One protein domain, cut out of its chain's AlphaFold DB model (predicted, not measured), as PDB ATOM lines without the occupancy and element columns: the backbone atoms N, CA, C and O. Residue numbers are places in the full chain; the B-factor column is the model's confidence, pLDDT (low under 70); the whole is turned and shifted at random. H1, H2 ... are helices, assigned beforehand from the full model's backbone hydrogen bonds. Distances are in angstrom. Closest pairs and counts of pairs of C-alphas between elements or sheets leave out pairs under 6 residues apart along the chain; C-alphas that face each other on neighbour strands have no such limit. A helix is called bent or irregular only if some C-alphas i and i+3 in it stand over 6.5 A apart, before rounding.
ATOM      1  N   PRO A  25      27.645  -3.573 -12.895       48.69
ATOM      2  CA  PRO A  25      28.218  -2.455 -12.130       48.69
ATOM      3  C   PRO A  25      29.731  -2.592 -11.893       48.69
ATOM      4  O   PRO A  25      30.455  -1.600 -11.958       48.69
ATOM      5  N   GLY A  26      30.212  -3.820 -11.658       49.47
ATOM      6  CA  GLY A  26      31.621  -4.102 -11.369       49.47
ATOM      7  C   GLY A  26      32.522  -3.889 -12.584       49.47
ATOM      8  O   GLY A  26      33.546  -3.216 -12.478       49.47
ATOM      9  N   GLN A  27      32.099  -4.364 -13.761       59.00
ATOM     10  CA  GLN A  27      32.875  -4.201 -14.996       59.00
ATOM     11  C   GLN A  27      33.065  -2.723 -15.366       59.00
ATOM     12  O   GLN A  27      34.164  -2.314 -15.728       59.00
ATOM     13  N   ARG A  28      32.021  -1.891 -15.235       76.75
ATOM     14  CA  ARG A  28      32.121  -0.446 -15.519       76.75
ATOM     15  C   ARG A  28      33.115   0.248 -14.594       76.75
ATOM     16  O   ARG A  28      33.948   1.010 -15.070       76.75
ATOM     17  N   TRP A  29      33.097  -0.087 -13.307       68.75
ATOM     18  CA  TRP A  29      34.065   0.444 -12.348       68.75
ATOM     19  C   TRP A  29      35.510   0.067 -12.710       68.75
ATOM     20  O   TRP A  29      36.394   0.922 -12.688       68.75
ATOM     21  N   VAL A  30      35.764  -1.186 -13.107       62.75
ATOM     22  CA  VAL A  30      37.103  -1.627 -13.550       62.75
ATOM     23  C   VAL A  30      37.561  -0.836 -14.779       62.75
ATOM     24  O   VAL A  30      38.693  -0.356 -14.821       62.75
ATOM     25  N   VAL A  31      36.674  -0.646 -15.754       68.50
ATOM     26  CA  VAL A  31      36.957   0.108 -16.982       68.50
ATOM     27  C   VAL A  31      37.260   1.577 -16.681       68.50
ATOM     28  O   VAL A  31      38.217   2.118 -17.229       68.50
ATOM     29  N   GLU A  32      36.526   2.205 -15.758       74.81
ATOM     30  CA  GLU A  32      36.817   3.568 -15.288       74.81
ATOM     31  C   GLU A  32      38.212   3.689 -14.667       74.81
ATOM     32  O   GLU A  32      38.879   4.703 -14.859       74.81
ATOM     33  N   LYS A  33      38.670   2.664 -13.935       70.94
ATOM     34  CA  LYS A  33      40.003   2.666 -13.312       70.94
ATOM     35  C   LYS A  33      41.136   2.461 -14.308       70.94
ATOM     36  O   LYS A  33      42.206   3.025 -14.100       70.94
ATOM     37  N   ILE A  34      40.918   1.679 -15.363       72.50
ATOM     38  CA  ILE A  34      41.918   1.482 -16.422       72.50
ATOM     39  C   ILE A  34      42.000   2.721 -17.326       72.50
ATOM     40  O   ILE A  34      43.083   3.086 -17.775       72.50
ATOM     41  N   GLY A  35      40.873   3.392 -17.570       75.56
ATOM     42  CA  GLY A  35      40.812   4.586 -18.409       75.56
ATOM     43  C   GLY A  35      40.628   4.282 -19.908       75.56
ATOM     44  O   GLY A  35      40.293   3.154 -20.281       75.56
ATOM     45  N   PRO A  36      40.841   5.280 -20.792       82.25
ATOM     46  CA  PRO A  36      40.495   5.210 -22.221       82.25
ATOM     47  C   PRO A  36      41.095   4.022 -22.987       82.25
ATOM     48  O   PRO A  36      40.511   3.551 -23.961       82.25
ATOM     49  N   GLU A  37      42.241   3.504 -22.541       80.69
ATOM     50  CA  GLU A  37      42.931   2.362 -23.155       80.69
ATOM     51  C   GLU A  37      42.126   1.053 -23.078       80.69
ATOM     52  O   GLU A  37      42.317   0.150 -23.898       80.69
ATOM     53  N   ALA A  38      41.190   0.943 -22.127       83.44
ATOM     54  CA  ALA A  38      40.292  -0.204 -22.015       83.44
ATOM     55  C   ALA A  38      39.192  -0.212 -23.085       83.44
ATOM     56  O   ALA A  38      38.650  -1.278 -23.382       83.44
ATOM     57  N   ALA A  39      38.868   0.940 -23.686       82.75
ATOM     58  CA  ALA A  39      37.671   1.098 -24.508       82.75
ATOM     59  C   ALA A  39      37.608   0.088 -25.664       82.75
ATOM     60  O   ALA A  39      36.610  -0.610 -25.813       82.75
ATOM     61  N   SER A  40      38.690  -0.073 -26.432       84.00
ATOM     62  CA  SER A  40      38.722  -1.024 -27.555       84.00
ATOM     63  C   SER A  40      38.512  -2.475 -27.108       84.00
ATOM     64  O   SER A  40      37.741  -3.203 -27.731       84.00
ATOM     65  N   LYS A  41      39.134  -2.887 -25.995       84.44
ATOM     66  CA  LYS A  41      38.995  -4.251 -25.451       84.44
ATOM     67  C   LYS A  41      37.585  -4.513 -24.926       84.44
ATOM     68  O   LYS A  41      37.057  -5.606 -25.100       84.44
ATOM     69  N   GLU A  42      36.953  -3.509 -24.330       88.06
ATOM     70  CA  GLU A  42      35.563  -3.598 -23.872       88.06
ATOM     71  C   GLU A  42      34.564  -3.660 -25.035       88.06
ATOM     72  O   GLU A  42      33.568  -4.389 -24.982       88.06
ATOM     73  N   LEU A  43      34.836  -2.953 -26.134       89.69
ATOM     74  CA  LEU A  43      34.054  -3.093 -27.362       89.69
ATOM     75  C   LEU A  43      34.215  -4.500 -27.967       89.69
ATOM     76  O   LEU A  43      33.224  -5.104 -28.371       89.69
ATOM     77  N   GLU A  44      35.415  -5.077 -27.971       88.50
ATOM     78  CA  GLU A  44      35.612  -6.475 -28.388       88.50
ATOM     79  C   GLU A  44      34.884  -7.464 -27.462       88.50
ATOM     80  O   GLU A  44      34.274  -8.431 -27.924       88.50
ATOM     81  N   PHE A  45      34.900  -7.214 -26.152       85.56
ATOM     82  CA  PHE A  45      34.199  -8.031 -25.164       85.56
ATOM     83  C   PHE A  45      32.678  -8.012 -25.372       85.56
ATOM     84  O   PHE A  45      32.045  -9.068 -25.439       85.56
ATOM     85  N   THR A  46      32.084  -6.830 -25.557       89.19
ATOM     86  CA  THR A  46      30.645  -6.717 -25.859       89.19
ATOM     87  C   THR A  46      30.279  -7.361 -27.196       89.19
ATOM     88  O   THR A  46      29.209  -7.960 -27.298       89.19
ATOM     89  N   GLU A  47      31.161  -7.310 -28.201       91.19
ATOM     90  CA  GLU A  47      30.964  -8.009 -29.478       91.19
ATOM     91  C   GLU A  47      30.919  -9.534 -29.291       91.19
ATOM     92  O   GLU A  47      30.028 -10.178 -29.853       91.19
ATOM     93  N   LYS A  48      31.789 -10.109 -28.447       86.88
ATOM     94  CA  LYS A  48      31.749 -11.542 -28.092       86.88
ATOM     95  C   LYS A  48      30.449 -11.921 -27.386       86.88
ATOM     96  O   LYS A  48      29.795 -12.874 -27.801       86.88
ATOM     97  N   ILE A  49      30.011 -11.133 -26.401       83.62
ATOM     98  CA  ILE A  49      28.732 -11.374 -25.710       83.62
ATOM     99  C   ILE A  49      27.564 -11.354 -26.701       83.62
ATOM    100  O   ILE A  49      26.688 -12.214 -26.640       83.62
ATOM    101  N   LEU A  50      27.536 -10.388 -27.623       86.00
ATOM    102  CA  LEU A  50      26.486 -10.289 -28.638       86.00
ATOM    103  C   LEU A  50      26.530 -11.449 -29.644       86.00
ATOM    104  O   LEU A  50      25.481 -11.837 -30.162       86.00
ATOM    105  N   ALA A  51      27.709 -12.016 -29.911       84.31
ATOM    106  CA  ALA A  51      27.861 -13.199 -30.751       84.31
ATOM    107  C   ALA A  51      27.392 -14.487 -30.046       84.31
ATOM    108  O   ALA A  51      26.718 -15.301 -30.672       84.31
ATOM    109  N   GLU A  52      27.708 -14.652 -28.760       82.62
ATOM    110  CA  GLU A  52      27.435 -15.874 -27.988       82.62
ATOM    111  C   GLU A  52      26.026 -15.903 -27.382       82.62
ATOM    112  O   GLU A  52      25.304 -16.888 -27.518       82.62
ATOM    113  N   LYS A  53      25.608 -14.811 -26.729       77.81
ATOM    114  CA  LYS A  53      24.316 -14.695 -26.025       77.81
ATOM    115  C   LYS A  53      23.205 -14.090 -26.892       77.81
ATOM    116  O   LYS A  53      22.056 -14.003 -26.462       77.81
ATOM    117  N   GLY A  54      23.534 -13.675 -28.115       81.19
ATOM    118  CA  GLY A  54      22.595 -13.160 -29.106       81.19
ATOM    119  C   GLY A  54      22.624 -11.638 -29.270       81.19
ATOM    120  O   GLY A  54      22.741 -10.861 -28.321       81.19
ATOM    121  N   THR A  55      22.422 -11.197 -30.511       80.94
ATOM    122  CA  THR A  55      22.613  -9.806 -30.959       80.94
ATOM    123  C   THR A  55      21.594  -8.804 -30.397       80.94
ATOM    124  O   THR A  55      21.701  -7.602 -30.650       80.94
ATOM    125  N   LYS A  56      20.600  -9.270 -29.631       79.44
ATOM    126  CA  LYS A  56      19.540  -8.465 -28.993       79.44
ATOM    127  C   LYS A  56      19.764  -8.249 -27.490       79.44
ATOM    128  O   LYS A  56      18.855  -7.784 -26.803       79.44
ATOM    129  N   ASN A  57      20.946  -8.585 -26.974       79.75
ATOM    130  CA  ASN A  57      21.278  -8.414 -25.563       79.75
ATOM    131  C   ASN A  57      21.384  -6.923 -25.187       79.75
ATOM    132  O   ASN A  57      22.350  -6.243 -25.531       79.75
ATOM    133  N   TYR A  58      20.389  -6.424 -24.451       75.06
ATOM    134  CA  TYR A  58      20.312  -5.024 -24.025       75.06
ATOM    135  C   TYR A  58      21.492  -4.587 -23.146       75.06
ATOM    136  O   TYR A  58      21.979  -3.471 -23.304       75.06
ATOM    137  N   GLN A  59      21.962  -5.452 -22.240       77.94
ATOM    138  CA  GLN A  59      23.047  -5.106 -21.317       77.94
ATOM    139  C   GLN A  59      24.357  -4.889 -22.075       77.94
ATOM    140  O   GLN A  59      25.061  -3.917 -21.813       77.94
ATOM    141  N   ALA A  60      24.634  -5.733 -23.074       80.19
ATOM    142  CA  ALA A  60      25.808  -5.586 -23.927       80.19
ATOM    143  C   ALA A  60      25.762  -4.285 -24.744       80.19
ATOM    144  O   ALA A  60      26.741  -3.546 -24.745       80.19
ATOM    145  N   TRP A  61      24.623  -3.947 -25.365       85.38
ATOM    146  CA  TRP A  61      24.460  -2.671 -26.081       85.38
ATOM    147  C   TRP A  61      24.550  -1.452 -25.153       85.38
ATOM    148  O   TRP A  61      25.194  -0.466 -25.503       85.38
ATOM    149  N   SER A  62      23.961  -1.519 -23.953       83.75
ATOM    150  CA  SER A  62      24.044  -0.436 -22.966       83.75
ATOM    151  C   SER A  62      25.468  -0.231 -22.452       83.75
ATOM    152  O   SER A  62      25.895   0.908 -22.280       83.75
ATOM    153  N   HIS A  63      26.207  -1.315 -22.200       83.81
ATOM    154  CA  HIS A  63      27.616  -1.237 -21.813       83.81
ATOM    155  C   HIS A  63      28.465  -0.673 -22.949       83.81
ATOM    156  O   HIS A  63      29.254   0.235 -22.720       83.81
ATOM    157  N   ARG A  64      28.227  -1.128 -24.184       89.88
ATOM    158  CA  ARG A  64      28.900  -0.628 -25.387       89.88
ATOM    159  C   ARG A  64      28.715   0.881 -25.568       89.88
ATOM    160  O   ARG A  64      29.678   1.584 -25.845       89.88
ATOM    161  N   GLU A  65      27.497   1.389 -25.369       85.44
ATOM    162  CA  GLU A  65      27.208   2.829 -25.382       85.44
ATOM    163  C   GLU A  65      27.942   3.573 -24.258       85.44
ATOM    164  O   GLU A  65      28.579   4.594 -24.514       85.44
ATOM    165  N   TRP A  66      27.879   3.050 -23.031       87.62
ATOM    166  CA  TRP A  66      28.520   3.666 -21.870       87.62
ATOM    167  C   TRP A  66      30.039   3.780 -22.046       87.62
ATOM    168  O   TRP A  66      30.578   4.857 -21.815       87.62
ATOM    169  N   VAL A  67      30.716   2.731 -22.530       85.38
ATOM    170  CA  VAL A  67      32.175   2.736 -22.759       85.38
ATOM    171  C   VAL A  67      32.586   3.891 -23.675       85.38
ATOM    172  O   VAL A  67      33.565   4.580 -23.407       85.38
ATOM    173  N   ILE A  68      31.833   4.129 -24.750       85.44
ATOM    174  CA  ILE A  68      32.182   5.164 -25.731       85.44
ATOM    175  C   ILE A  68      31.865   6.564 -25.192       85.44
ATOM    176  O   ILE A  68      32.632   7.497 -25.426       85.44
ATOM    177  N   GLN A  69      30.758   6.719 -24.458       84.00
ATOM    178  CA  GLN A  69      30.366   7.999 -23.856       84.00
ATOM    179  C   GLN A  69      31.276   8.408 -22.695       84.00
ATOM    180  O   GLN A  69      31.611   9.583 -22.585       84.00
ATOM    181  N   GLN A  70      31.696   7.457 -21.858       84.50
ATOM    182  CA  GLN A  70      32.485   7.717 -20.653       84.50
ATOM    183  C   GLN A  70      33.821   8.402 -20.954       84.50
ATOM    184  O   GLN A  70      34.277   9.243 -20.185       84.50
ATOM    185  N   PHE A  71      34.445   8.044 -22.074       79.06
ATOM    186  CA  PHE A  71      35.764   8.548 -22.452       79.06
ATOM    187  C   PHE A  71      35.720   9.584 -23.590       79.06
ATOM    188  O   PHE A  71      36.775   9.973 -24.082       79.06
ATOM    189  N   ASP A  72      34.522   9.998 -24.032       76.12
ATOM    190  CA  ASP A  72      34.268  10.913 -25.166       76.12
ATOM    191  C   ASP A  72      35.125  10.624 -26.422       76.12
ATOM    192  O   ASP A  72      35.591  11.520 -27.133       76.12
ATOM    193  N   ILE A  73      35.364   9.342 -26.725       75.81
ATOM    194  CA  ILE A  73      36.264   8.952 -27.820       75.81
ATOM    195  C   ILE A  73      35.495   8.983 -29.141       75.81
ATOM    196  O   ILE A  73      34.992   7.968 -29.631       75.81
ATOM    197  N   ARG A  74      35.417  10.169 -29.753       71.88
ATOM    198  CA  ARG A  74      34.647  10.394 -30.991       71.88
ATOM    199  C   ARG A  74      35.041   9.482 -32.151       71.88
ATOM    200  O   ARG A  74      34.182   9.083 -32.936       71.88
ATOM    201  N   SER A  75      36.319   9.118 -32.238       74.62
ATOM    202  CA  SER A  75      36.845   8.234 -33.283       74.62
ATOM    203  C   SER A  75      36.285   6.808 -33.213       74.62
ATOM    204  O   SER A  75      36.177   6.162 -34.254       74.62
ATOM    205  N   LEU A  76      35.856   6.331 -32.037       81.44
ATOM    206  CA  LEU A  76      35.245   5.004 -31.893       81.44
ATOM    207  C   LEU A  76      33.821   4.958 -32.457       81.44
ATOM    208  O   LEU A  76      33.396   3.924 -32.956       81.44
ATOM    209  N   TRP A  77      33.090   6.075 -32.497       83.38
ATOM    210  CA  TRP A  77      31.764   6.078 -33.123       83.38
ATOM    211  C   TRP A  77      31.810   5.763 -34.629       83.38
ATOM    212  O   TRP A  77      30.822   5.282 -35.179       83.38
ATOM    213  N   LEU A  78      32.939   5.995 -35.311       82.31
ATOM    214  CA  LEU A  78      33.101   5.608 -36.718       82.31
ATOM    215  C   LEU A  78      33.239   4.089 -36.889       82.31
ATOM    216  O   LEU A  78      32.621   3.522 -37.793       82.31
ATOM    217  N   SER A  79      34.002   3.412 -36.024       84.62
ATOM    218  CA  SER A  79      34.096   1.946 -36.050       84.62
ATOM    219  C   SER A  79      32.774   1.291 -35.636       84.62
ATOM    220  O   SER A  79      32.407   0.247 -36.183       84.62
ATOM    221  N   GLU A  80      31.995   1.944 -34.769       89.81
ATOM    222  CA  GLU A  80      30.647   1.500 -34.404       89.81
ATOM    223  C   GLU A  80      29.661   1.476 -35.570       89.81
ATOM    224  O   GLU A  80      28.821   0.576 -35.628       89.81
ATOM    225  N   LEU A  81      29.757   2.410 -36.522       88.50
ATOM    226  CA  LEU A  81      28.918   2.374 -37.726       88.50
ATOM    227  C   LEU A  81      29.153   1.085 -38.517       88.50
ATOM    228  O   LEU A  81      28.204   0.407 -38.911       88.50
ATOM    229  N   GLN A  82      30.422   0.707 -38.693       88.50
ATOM    230  CA  GLN A  82      30.792  -0.528 -39.383       88.50
ATOM    231  C   GLN A  82      30.337  -1.766 -38.605       88.50
ATOM    232  O   GLN A  82      29.854  -2.724 -39.208       88.50
ATOM    233  N   TYR A  83      30.457  -1.750 -37.276       91.38
ATOM    234  CA  TYR A  83      29.951  -2.833 -36.434       91.38
ATOM    235  C   TYR A  83      28.432  -2.999 -36.573       91.38
ATOM    236  O   TYR A  83      27.953  -4.102 -36.842       91.38
ATOM    237  N   CYS A  84      27.674  -1.902 -36.479       92.88
ATOM    238  CA  CYS A  84      26.223  -1.922 -36.644       92.88
ATOM    239  C   CYS A  84      25.816  -2.472 -38.012       92.88
ATOM    240  O   CYS A  84      24.906  -3.295 -38.070       92.88
ATOM    241  N   ARG A  85      26.516  -2.096 -39.095       89.56
ATOM    242  CA  ARG A  85      26.273  -2.660 -40.435       89.56
ATOM    243  C   ARG A  85      26.404  -4.186 -40.439       89.56
ATOM    244  O   ARG A  85      25.476  -4.853 -40.882       89.56
ATOM    245  N   ARG A  86      27.466  -4.751 -39.849       92.12
ATOM    246  CA  ARG A  86      27.636  -6.218 -39.744       92.12
ATOM    247  C   ARG A  86      26.512  -6.890 -38.957       92.12
ATOM    248  O   ARG A  86      26.102  -8.005 -39.280       92.12
ATOM    249  N   VAL A  87      26.016  -6.245 -37.899       92.00
ATOM    250  CA  VAL A  87      24.880  -6.773 -37.128       92.00
ATOM    251  C   VAL A  87      23.590  -6.717 -37.952       92.00
ATOM    252  O   VAL A  87      22.829  -7.684 -37.949       92.00
ATOM    253  N   LEU A  88      23.359  -5.625 -38.682       92.81
ATOM    254  CA  LEU A  88      22.171  -5.411 -39.513       92.81
ATOM    255  C   LEU A  88      22.149  -6.279 -40.777       92.81
ATOM    256  O   LEU A  88      21.073  -6.664 -41.226       92.81
ATOM    257  N   GLU A  89      23.309  -6.649 -41.320       90.38
ATOM    258  CA  GLU A  89      23.426  -7.658 -42.382       90.38
ATOM    259  C   GLU A  89      22.910  -9.030 -41.920       90.38
ATOM    260  O   GLU A  89      22.286  -9.751 -42.696       90.38
ATOM    261  N   LYS A  90      23.124  -9.376 -40.642       88.31
ATOM    262  CA  LYS A  90      22.649 -10.634 -40.042       88.31
ATOM    263  C   LYS A  90      21.189 -10.558 -39.587       88.31
ATOM    264  O   LYS A  90      20.441 -11.514 -39.771       88.31
ATOM    265  N   ASP A  91      20.784  -9.443 -38.982       88.31
ATOM    266  CA  ASP A  91      19.403  -9.177 -38.570       88.31
ATOM    267  C   ASP A  91      19.017  -7.729 -38.883       88.31
ATOM    268  O   ASP A  91      19.187  -6.812 -38.074       88.31
ATOM    269  N   LYS A  92      18.415  -7.542 -40.058       88.38
ATOM    270  CA  LYS A  92      17.930  -6.242 -40.534       88.38
ATOM    271  C   LYS A  92      16.856  -5.612 -39.646       88.38
ATOM    272  O   LYS A  92      16.666  -4.402 -39.723       88.38
ATOM    273  N   PHE A  93      16.182  -6.379 -38.783       83.62
ATOM    274  CA  PHE A  93      15.188  -5.881 -37.823       83.62
ATOM    275  C   PHE A  93      15.757  -5.700 -36.409       83.62
ATOM    276  O   PHE A  93      14.994  -5.500 -35.457       83.62
ATOM    277  N   ASN A  94      17.080  -5.765 -36.230       85.56
ATOM    278  CA  ASN A  94      17.689  -5.538 -34.929       85.56
ATOM    279  C   ASN A  94      17.545  -4.066 -34.503       85.56
ATOM    280  O   ASN A  94      18.306  -3.191 -34.914       85.56
ATOM    281  N   VAL A  95      16.556  -3.810 -33.645       79.50
ATOM    282  CA  VAL A  95      16.221  -2.470 -33.139       79.50
ATOM    283  C   VAL A  95      17.384  -1.841 -32.369       79.50
ATOM    284  O   VAL A  95      17.576  -0.634 -32.462       79.50
ATOM    285  N   TYR A  96      18.187  -2.632 -31.653       87.00
ATOM    286  CA  TYR A  96      19.323  -2.110 -30.889       87.00
ATOM    287  C   TYR A  96      20.453  -1.642 -31.804       87.00
ATOM    288  O   TYR A  96      21.011  -0.574 -31.576       87.00
ATOM    289  N   ALA A  97      20.733  -2.383 -32.880       89.25
ATOM    290  CA  ALA A  97      21.713  -1.968 -33.881       89.25
ATOM    291  C   ALA A  97      21.258  -0.703 -34.635       89.25
ATOM    292  O   ALA A  97      22.062   0.202 -34.842       89.25
ATOM    293  N   TRP A  98      19.967  -0.587 -34.979       90.00
ATOM    294  CA  TRP A  98      19.404   0.637 -35.573       90.00
ATOM    295  C   TRP A  98      19.415   1.843 -34.624       90.00
ATOM    296  O   TRP A  98      19.604   2.980 -35.053       90.00
ATOM    297  N   ASP A  99      19.212   1.627 -33.331       87.75
ATOM    298  CA  ASP A  99      19.283   2.695 -32.334       87.75
ATOM    299  C   ASP A  99      20.742   3.133 -32.103       87.75
ATOM    300  O   ASP A  99      21.053   4.326 -32.059       87.75
ATOM    301  N   HIS A 100      21.675   2.177 -32.051       88.94
ATOM    302  CA  HIS A 100      23.104   2.444 -31.887       88.94
ATOM    303  C   HIS A 100      23.730   3.122 -33.111       88.94
ATOM    304  O   HIS A 100      24.454   4.101 -32.944       88.94
ATOM    305  N   ILE A 101      23.375   2.716 -34.339       91.19
ATOM    306  CA  ILE A 101      23.843   3.385 -35.568       91.19
ATOM    307  C   ILE A 101      23.334   4.837 -35.642       91.19
ATOM    308  O   ILE A 101      24.070   5.736 -36.048       91.19
ATOM    309  N   CYS A 102      22.115   5.108 -35.150       88.62
ATOM    310  CA  CYS A 102      21.599   6.471 -35.015       88.62
ATOM    311  C   CYS A 102      22.431   7.313 -34.042       88.62
ATOM    312  O   CYS A 102      22.657   8.493 -34.306       88.62
ATOM    313  N   ARG A 103      22.873   6.754 -32.909       86.56
ATOM    314  CA  ARG A 103      23.778   7.462 -31.987       86.56
ATOM    315  C   ARG A 103      25.130   7.702 -32.639       86.56
ATOM    316  O   ARG A 103      25.583   8.843 -32.674       86.56
ATOM    317  N   ALA A 104      25.713   6.660 -33.223       87.12
ATOM    318  CA  ALA A 104      26.991   6.742 -33.907       87.12
ATOM    319  C   ALA A 104      26.981   7.856 -34.962       87.12
ATOM    320  O   ALA A 104      27.830   8.733 -34.902       87.12
ATOM    321  N   ALA A 105      25.961   7.948 -35.821       86.31
ATOM    322  CA  ALA A 105      25.858   9.029 -36.808       86.31
ATOM    323  C   ALA A 105      25.661  10.440 -36.213       86.31
ATOM    324  O   ALA A 105      26.035  11.426 -36.853       86.31
ATOM    325  N   ARG A 106      25.080  10.574 -35.011       83.81
ATOM    326  CA  ARG A 106      24.969  11.876 -34.320       83.81
ATOM    327  C   ARG A 106      26.310  12.340 -33.760       83.81
ATOM    328  O   ARG A 106      26.586  13.541 -33.815       83.81
ATOM    329  N   TYR A 107      27.096  11.410 -33.219       80.44
ATOM    330  CA  TYR A 107      28.308  11.703 -32.452       80.44
ATOM    331  C   TYR A 107      29.611  11.580 -33.260       80.44
ATOM    332  O   TYR A 107      30.585  12.235 -32.909       80.44
ATOM    333  N   SER A 108      29.642  10.827 -34.366       72.56
ATOM    334  CA  SER A 108      30.868  10.534 -35.136       72.56
ATOM    335  C   SER A 108      31.348  11.633 -36.092       72.56
ATOM    336  O   SER A 108      32.221  11.373 -36.912       72.56
ATOM    337  N   GLU A 109      30.790  12.848 -36.028       73.56
ATOM    338  CA  GLU A 109      31.123  13.965 -36.937       73.56
ATOM    339  C   GLU A 109      31.331  13.548 -38.407       73.56
ATOM    340  O   GLU A 109      32.313  13.908 -39.049       73.56
ATOM    341  N   LEU A 110      30.377  12.793 -38.965       79.81
ATOM    342  CA  LEU A 110      30.458  12.335 -40.353       79.81
ATOM    343  C   LEU A 110      30.702  13.488 -41.336       79.81
ATOM    344  O   LEU A 110      29.991  14.500 -41.310       79.81
ATOM    345  N   ASN A 111      31.656  13.298 -42.248       83.88
ATOM    346  CA  ASN A 111      31.817  14.184 -43.395       83.88
ATOM    347  C   ASN A 111      30.634  14.009 -44.377       83.88
ATOM    348  O   ASN A 111      29.826  13.082 -44.258       83.88
ATOM    349  N   ASN A 112      30.502  14.919 -45.345       81.81
ATOM    350  CA  ASN A 112      29.359  14.914 -46.265       81.81
ATOM    351  C   ASN A 112      29.288  13.646 -47.135       81.81
ATOM    352  O   ASN A 112      28.193  13.159 -47.402       81.81
ATOM    353  N   GLU A 113      30.433  13.088 -47.531       85.19
ATOM    354  CA  GLU A 113      30.511  11.872 -48.349       85.19
ATOM    355  C   GLU A 113      30.058  10.632 -47.566       85.19
ATOM    356  O   GLU A 113      29.212   9.867 -48.030       85.19
ATOM    357  N   SER A 114      30.537  10.470 -46.330       84.31
ATOM    358  CA  SER A 114      30.111   9.397 -45.434       84.31
ATOM    359  C   SER A 114      28.627   9.512 -45.098       84.31
ATOM    360  O   SER A 114      27.924   8.508 -45.141       84.31
ATOM    361  N   ARG A 115      28.105  10.724 -44.843       85.12
ATOM    362  CA  ARG A 115      26.655  10.918 -44.652       85.12
ATOM    363  C   ARG A 115      25.851  10.515 -45.881       85.12
ATOM    364  O   ARG A 115      24.793   9.913 -45.726       85.12
ATOM    365  N   LEU A 116      26.330  10.837 -47.081       85.12
ATOM    366  CA  LEU A 116      25.660  10.452 -48.320       85.12
ATOM    367  C   LEU A 116      25.653   8.927 -48.494       85.12
ATOM    368  O   LEU A 116      24.606   8.365 -48.800       85.12
ATOM    369  N   SER A 117      26.780   8.258 -48.235       88.38
ATOM    370  CA  SER A 117      26.884   6.792 -48.253       88.38
ATOM    371  C   SER A 117      25.928   6.130 -47.249       88.38
ATOM    372  O   SER A 117      25.189   5.212 -47.603       88.38
ATOM    373  N   GLU A 118      25.863   6.639 -46.016       90.81
ATOM    374  CA  GLU A 118      24.913   6.168 -44.997       90.81
ATOM    375  C   GLU A 118      23.452   6.422 -45.404       90.81
ATOM    376  O   GLU A 118      22.581   5.582 -45.175       90.81
ATOM    377  N   ALA A 119      23.167   7.552 -46.058       88.75
ATOM    378  CA  ALA A 119      21.831   7.855 -46.560       88.75
ATOM    379  C   ALA A 119      21.434   6.919 -47.709       88.75
ATOM    380  O   ALA A 119      20.282   6.497 -47.772       88.75
ATOM    381  N   ILE A 120      22.365   6.565 -48.600       89.88
ATOM    382  CA  ILE A 120      22.144   5.559 -49.650       89.88
ATOM    383  C   ILE A 120      21.813   4.207 -49.014       89.88
ATOM    384  O   ILE A 120      20.776   3.633 -49.340       89.88
ATOM    385  N   TYR A 121      22.604   3.766 -48.035       91.38
ATOM    386  CA  TYR A 121      22.348   2.523 -47.304       91.38
ATOM    387  C   TYR A 121      20.957   2.502 -46.649       91.38
ATOM    388  O   TYR A 121      20.198   1.545 -46.802       91.38
ATOM    389  N   ALA A 122      20.574   3.579 -45.959       91.38
ATOM    390  CA  ALA A 122      19.264   3.673 -45.320       91.38
ATOM    391  C   ALA A 122      18.111   3.653 -46.344       91.38
ATOM    392  O   ALA A 122      17.097   2.989 -46.126       91.38
ATOM    393  N   LYS A 123      18.282   4.332 -47.486       90.44
ATOM    394  CA  LYS A 123      17.332   4.319 -48.608       90.44
ATOM    395  C   LYS A 123      17.158   2.911 -49.193       90.44
ATOM    396  O   LYS A 123      16.029   2.481 -49.426       90.44
ATOM    397  N   GLU A 124      18.248   2.177 -49.397       90.94
ATOM    398  CA  GLU A 124      18.218   0.786 -49.869       90.94
ATOM    399  C   GLU A 124      17.542  -0.150 -48.860       90.94
ATOM    400  O   GLU A 124      16.720  -0.984 -49.242       90.94
ATOM    401  N   ALA A 125      17.806   0.034 -47.564       90.25
ATOM    402  CA  ALA A 125      17.160  -0.740 -46.509       90.25
ATOM    403  C   ALA A 125      15.635  -0.518 -46.467       90.25
ATOM    404  O   ALA A 125      14.883  -1.477 -46.273       90.25
ATOM    405  N   ILE A 126      15.162   0.711 -46.715       89.81
ATOM    406  CA  ILE A 126      13.726   1.018 -46.844       89.81
ATOM    407  C   ILE A 126      13.125   0.336 -48.068       89.81
ATOM    408  O   ILE A 126      12.084  -0.304 -47.946       89.81
ATOM    409  N   ARG A 127      13.781   0.430 -49.232       87.25
ATOM    410  CA  ARG A 127      13.314  -0.234 -50.461       87.25
ATOM    411  C   ARG A 127      13.235  -1.749 -50.295       87.25
ATOM    412  O   ARG A 127      12.314  -2.373 -50.802       87.25
ATOM    413  N   SER A 128      14.172  -2.340 -49.553       87.25
ATOM    414  CA  SER A 128      14.134  -3.768 -49.238       87.25
ATOM    415  C   SER A 128      12.962  -4.122 -48.318       87.25
ATOM    416  O   SER A 128      12.294  -5.133 -48.535       87.25
ATOM    417  N   GLN A 129      12.727  -3.325 -47.267       84.56
ATOM    418  CA  GLN A 129      11.693  -3.581 -46.265       84.56
ATOM    419  C   GLN A 129      11.114  -2.299 -45.669       84.56
ATOM    420  O   GLN A 129      11.491  -1.871 -44.574       84.56
ATOM    421  N   ALA A 130      10.107  -1.745 -46.339       81.62
ATOM    422  CA  ALA A 130       9.491  -0.488 -45.929       81.62
ATOM    423  C   ALA A 130       8.890  -0.537 -44.510       81.62
ATOM    424  O   ALA A 130       8.897   0.473 -43.813       81.62
ATOM    425  N   GLY A 131       8.417  -1.702 -44.042       74.44
ATOM    426  CA  GLY A 131       7.835  -1.886 -42.700       74.44
ATOM    427  C   GLY A 131       8.814  -1.789 -41.521       74.44
ATOM    428  O   GLY A 131       8.386  -1.843 -40.367       74.44
ATOM    429  N   ASN A 132      10.117  -1.664 -41.777       80.56
ATOM    430  CA  ASN A 132      11.134  -1.549 -40.741       80.56
ATOM    431  C   ASN A 132      11.320  -0.087 -40.295       80.56
ATOM    432  O   ASN A 132      11.822   0.721 -41.066       80.56
ATOM    433  N   GLU A 133      10.971   0.257 -39.049       77.88
ATOM    434  CA  GLU A 133      11.085   1.627 -38.494       77.88
ATOM    435  C   GLU A 133      12.541   2.137 -38.406       77.88
ATOM    436  O   GLU A 133      12.779   3.350 -38.433       77.88
ATOM    437  N   GLY A 134      13.517   1.228 -38.309       84.25
ATOM    438  CA  GLY A 134      14.935   1.547 -38.103       84.25
ATOM    439  C   GLY A 134      15.537   2.440 -39.198       84.25
ATOM    440  O   GLY A 134      15.932   3.568 -38.893       84.25
ATOM    441  N   PRO A 135      15.545   2.001 -40.472       89.12
ATOM    442  CA  PRO A 135      16.025   2.790 -41.607       89.12
ATOM    443  C   PRO A 135      15.385   4.182 -41.732       89.12
ATOM    444  O   PRO A 135      16.084   5.167 -41.972       89.12
ATOM    445  N   TRP A 136      14.065   4.290 -41.520       83.94
ATOM    446  CA  TRP A 136      13.354   5.575 -41.560       83.94
ATOM    447  C   TRP A 136      13.832   6.526 -40.466       83.94
ATOM    448  O   TRP A 136      14.023   7.718 -40.707       83.94
ATOM    449  N   THR A 137      14.040   6.003 -39.257       83.19
ATOM    450  CA  THR A 137      14.571   6.779 -38.132       83.19
ATOM    451  C   THR A 137      16.000   7.229 -38.418       83.19
ATOM    452  O   THR A 137      16.335   8.390 -38.178       83.19
ATOM    453  N   TYR A 138      16.815   6.349 -39.000       90.19
ATOM    454  CA  TYR A 138      18.200   6.644 -39.341       90.19
ATOM    455  C   TYR A 138      18.327   7.753 -40.393       90.19
ATOM    456  O   TYR A 138      19.101   8.692 -40.196       90.19
ATOM    457  N   LEU A 139      17.489   7.745 -41.438       87.94
ATOM    458  CA  LEU A 139      17.424   8.850 -42.402       87.94
ATOM    459  C   LEU A 139      17.146  10.197 -41.725       87.94
ATOM    460  O   LEU A 139      17.855  11.171 -41.978       87.94
ATOM    461  N   LYS A 140      16.161  10.266 -40.820       80.94
ATOM    462  CA  LYS A 140      15.850  11.515 -40.100       80.94
ATOM    463  C   LYS A 140      17.050  12.037 -39.305       80.94
ATOM    464  O   LYS A 140      17.220  13.248 -39.187       80.94
ATOM    465  N   VAL A 141      17.882  11.141 -38.772       86.06
ATOM    466  CA  VAL A 141      19.114  11.504 -38.060       86.06
ATOM    467  C   VAL A 141      20.166  12.072 -39.004       86.06
ATOM    468  O   VAL A 141      20.715  13.135 -38.714       86.06
ATOM    469  N   LEU A 142      20.417  11.409 -40.134       87.19
ATOM    470  CA  LEU A 142      21.428  11.834 -41.109       87.19
ATOM    471  C   LEU A 142      21.147  13.237 -41.662       87.19
ATOM    472  O   LEU A 142      22.071  14.030 -41.840       87.19
ATOM    473  N   TYR A 143      19.870  13.569 -41.851       81.94
ATOM    474  CA  TYR A 143      19.428  14.869 -42.359       81.94
ATOM    475  C   TYR A 143      19.060  15.891 -41.269       81.94
ATOM    476  O   TYR A 143      18.636  17.001 -41.584       81.94
TER     477      TYR A 143
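AT A GLANCE: This is residues 25 to 143 of the 651 residues of the protein "Protein farnesyltransferase/ geranylgeranyltransferase type-1 subunit alpha" of Phtheirospermum japonicum (UniProt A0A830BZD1). Seven helices stand roughly side by side in a flat slab two layers thick, the chain zigzagging between the layers like a short solenoid: H1, H3, H5 and H7 make one row and run the same way, while H2, H4 and H6 make the other, looser row and run against them. The slab's longest axis crosses the helices, from H1 at one end to H6 and H7 at the other. The printed part has 119 residues with seven named helices, H1 to H7 in chain order, and no named strand; its class is all helix. It is compact, with a radius of gyration of the C-alphas of 14.5 A, and spans 45 by 31 by 16 A.

HOW THE PARTS SIT: Begin with H2, residues 36 to 52, one of the two longest helices; it is irregular, but only just, with C-alphas 37 and 40 at 7.0 A. It forms a helical hairpin with H3, residues 58 to 70: they touch at a shallow tilt of 13 degrees, opposite ways, closest at the C-alphas of Thr 46 and Ala 60, 5.3 A apart. H1, residues 25 to 34, only just touches H2, with 3 pairs of C-alphas within 8 A, the closest being Val 31 and Ala 38 at 6.0 A. H1, H2 and H3 make an up-and-down bundle, each running against the one before. Look next at H5, residues 95 to 107, which touches H3 with residues 96 to 100 alone; the closest C-alphas are those of Trp 61 and Tyr 96, 7.1 A apart. H5 also touches H4, residues 76 to 90, in a hairpin at a shallow tilt of 25 degrees, with the C-alphas of Trp 77 and Ala 104 closest at 4.9 A. H7, residues 133 to 142, touches H5 at 1 degrees, a shallow tilt, the same way; the C-alphas of Trp 98 and Gly 134 are closest, 5.2 A apart. H6, residues 112 to 128, forms a hairpin with H7, closest at the C-alphas of Ala 122 and Pro 135, 5.0 A apart. H2 and H4 are near each other; H4 and H6 are apart. Every O i to N i+4 pair is within hydrogen-bond range in H1, H5, H6 and H7, against 11 of 13 in H2, 8 of 9 in H3 and 9 of 11 in H4.

IN THESE COORDINATES: Find C-alpha 36 at (40.495, 5.210, -22.221); from there H2 runs 25.5 A to C-alpha 52. H6 runs 24.3 A from C-alpha 112 at (29.359, 14.914, -46.265), and H4 runs 21.7 A. H7 ends at C-alpha 142, at (21.428, 11.834, -41.109).

THE WHOLE: The C-alphas farthest apart are those of Lys 33 and Arg 127, 45.8 A. The printed part has no cut, and the six links between successive helices are tight. Look at residues 25 to 27 and 29 to 31 for pLDDT under 70; the mean of the printed part is 83.3.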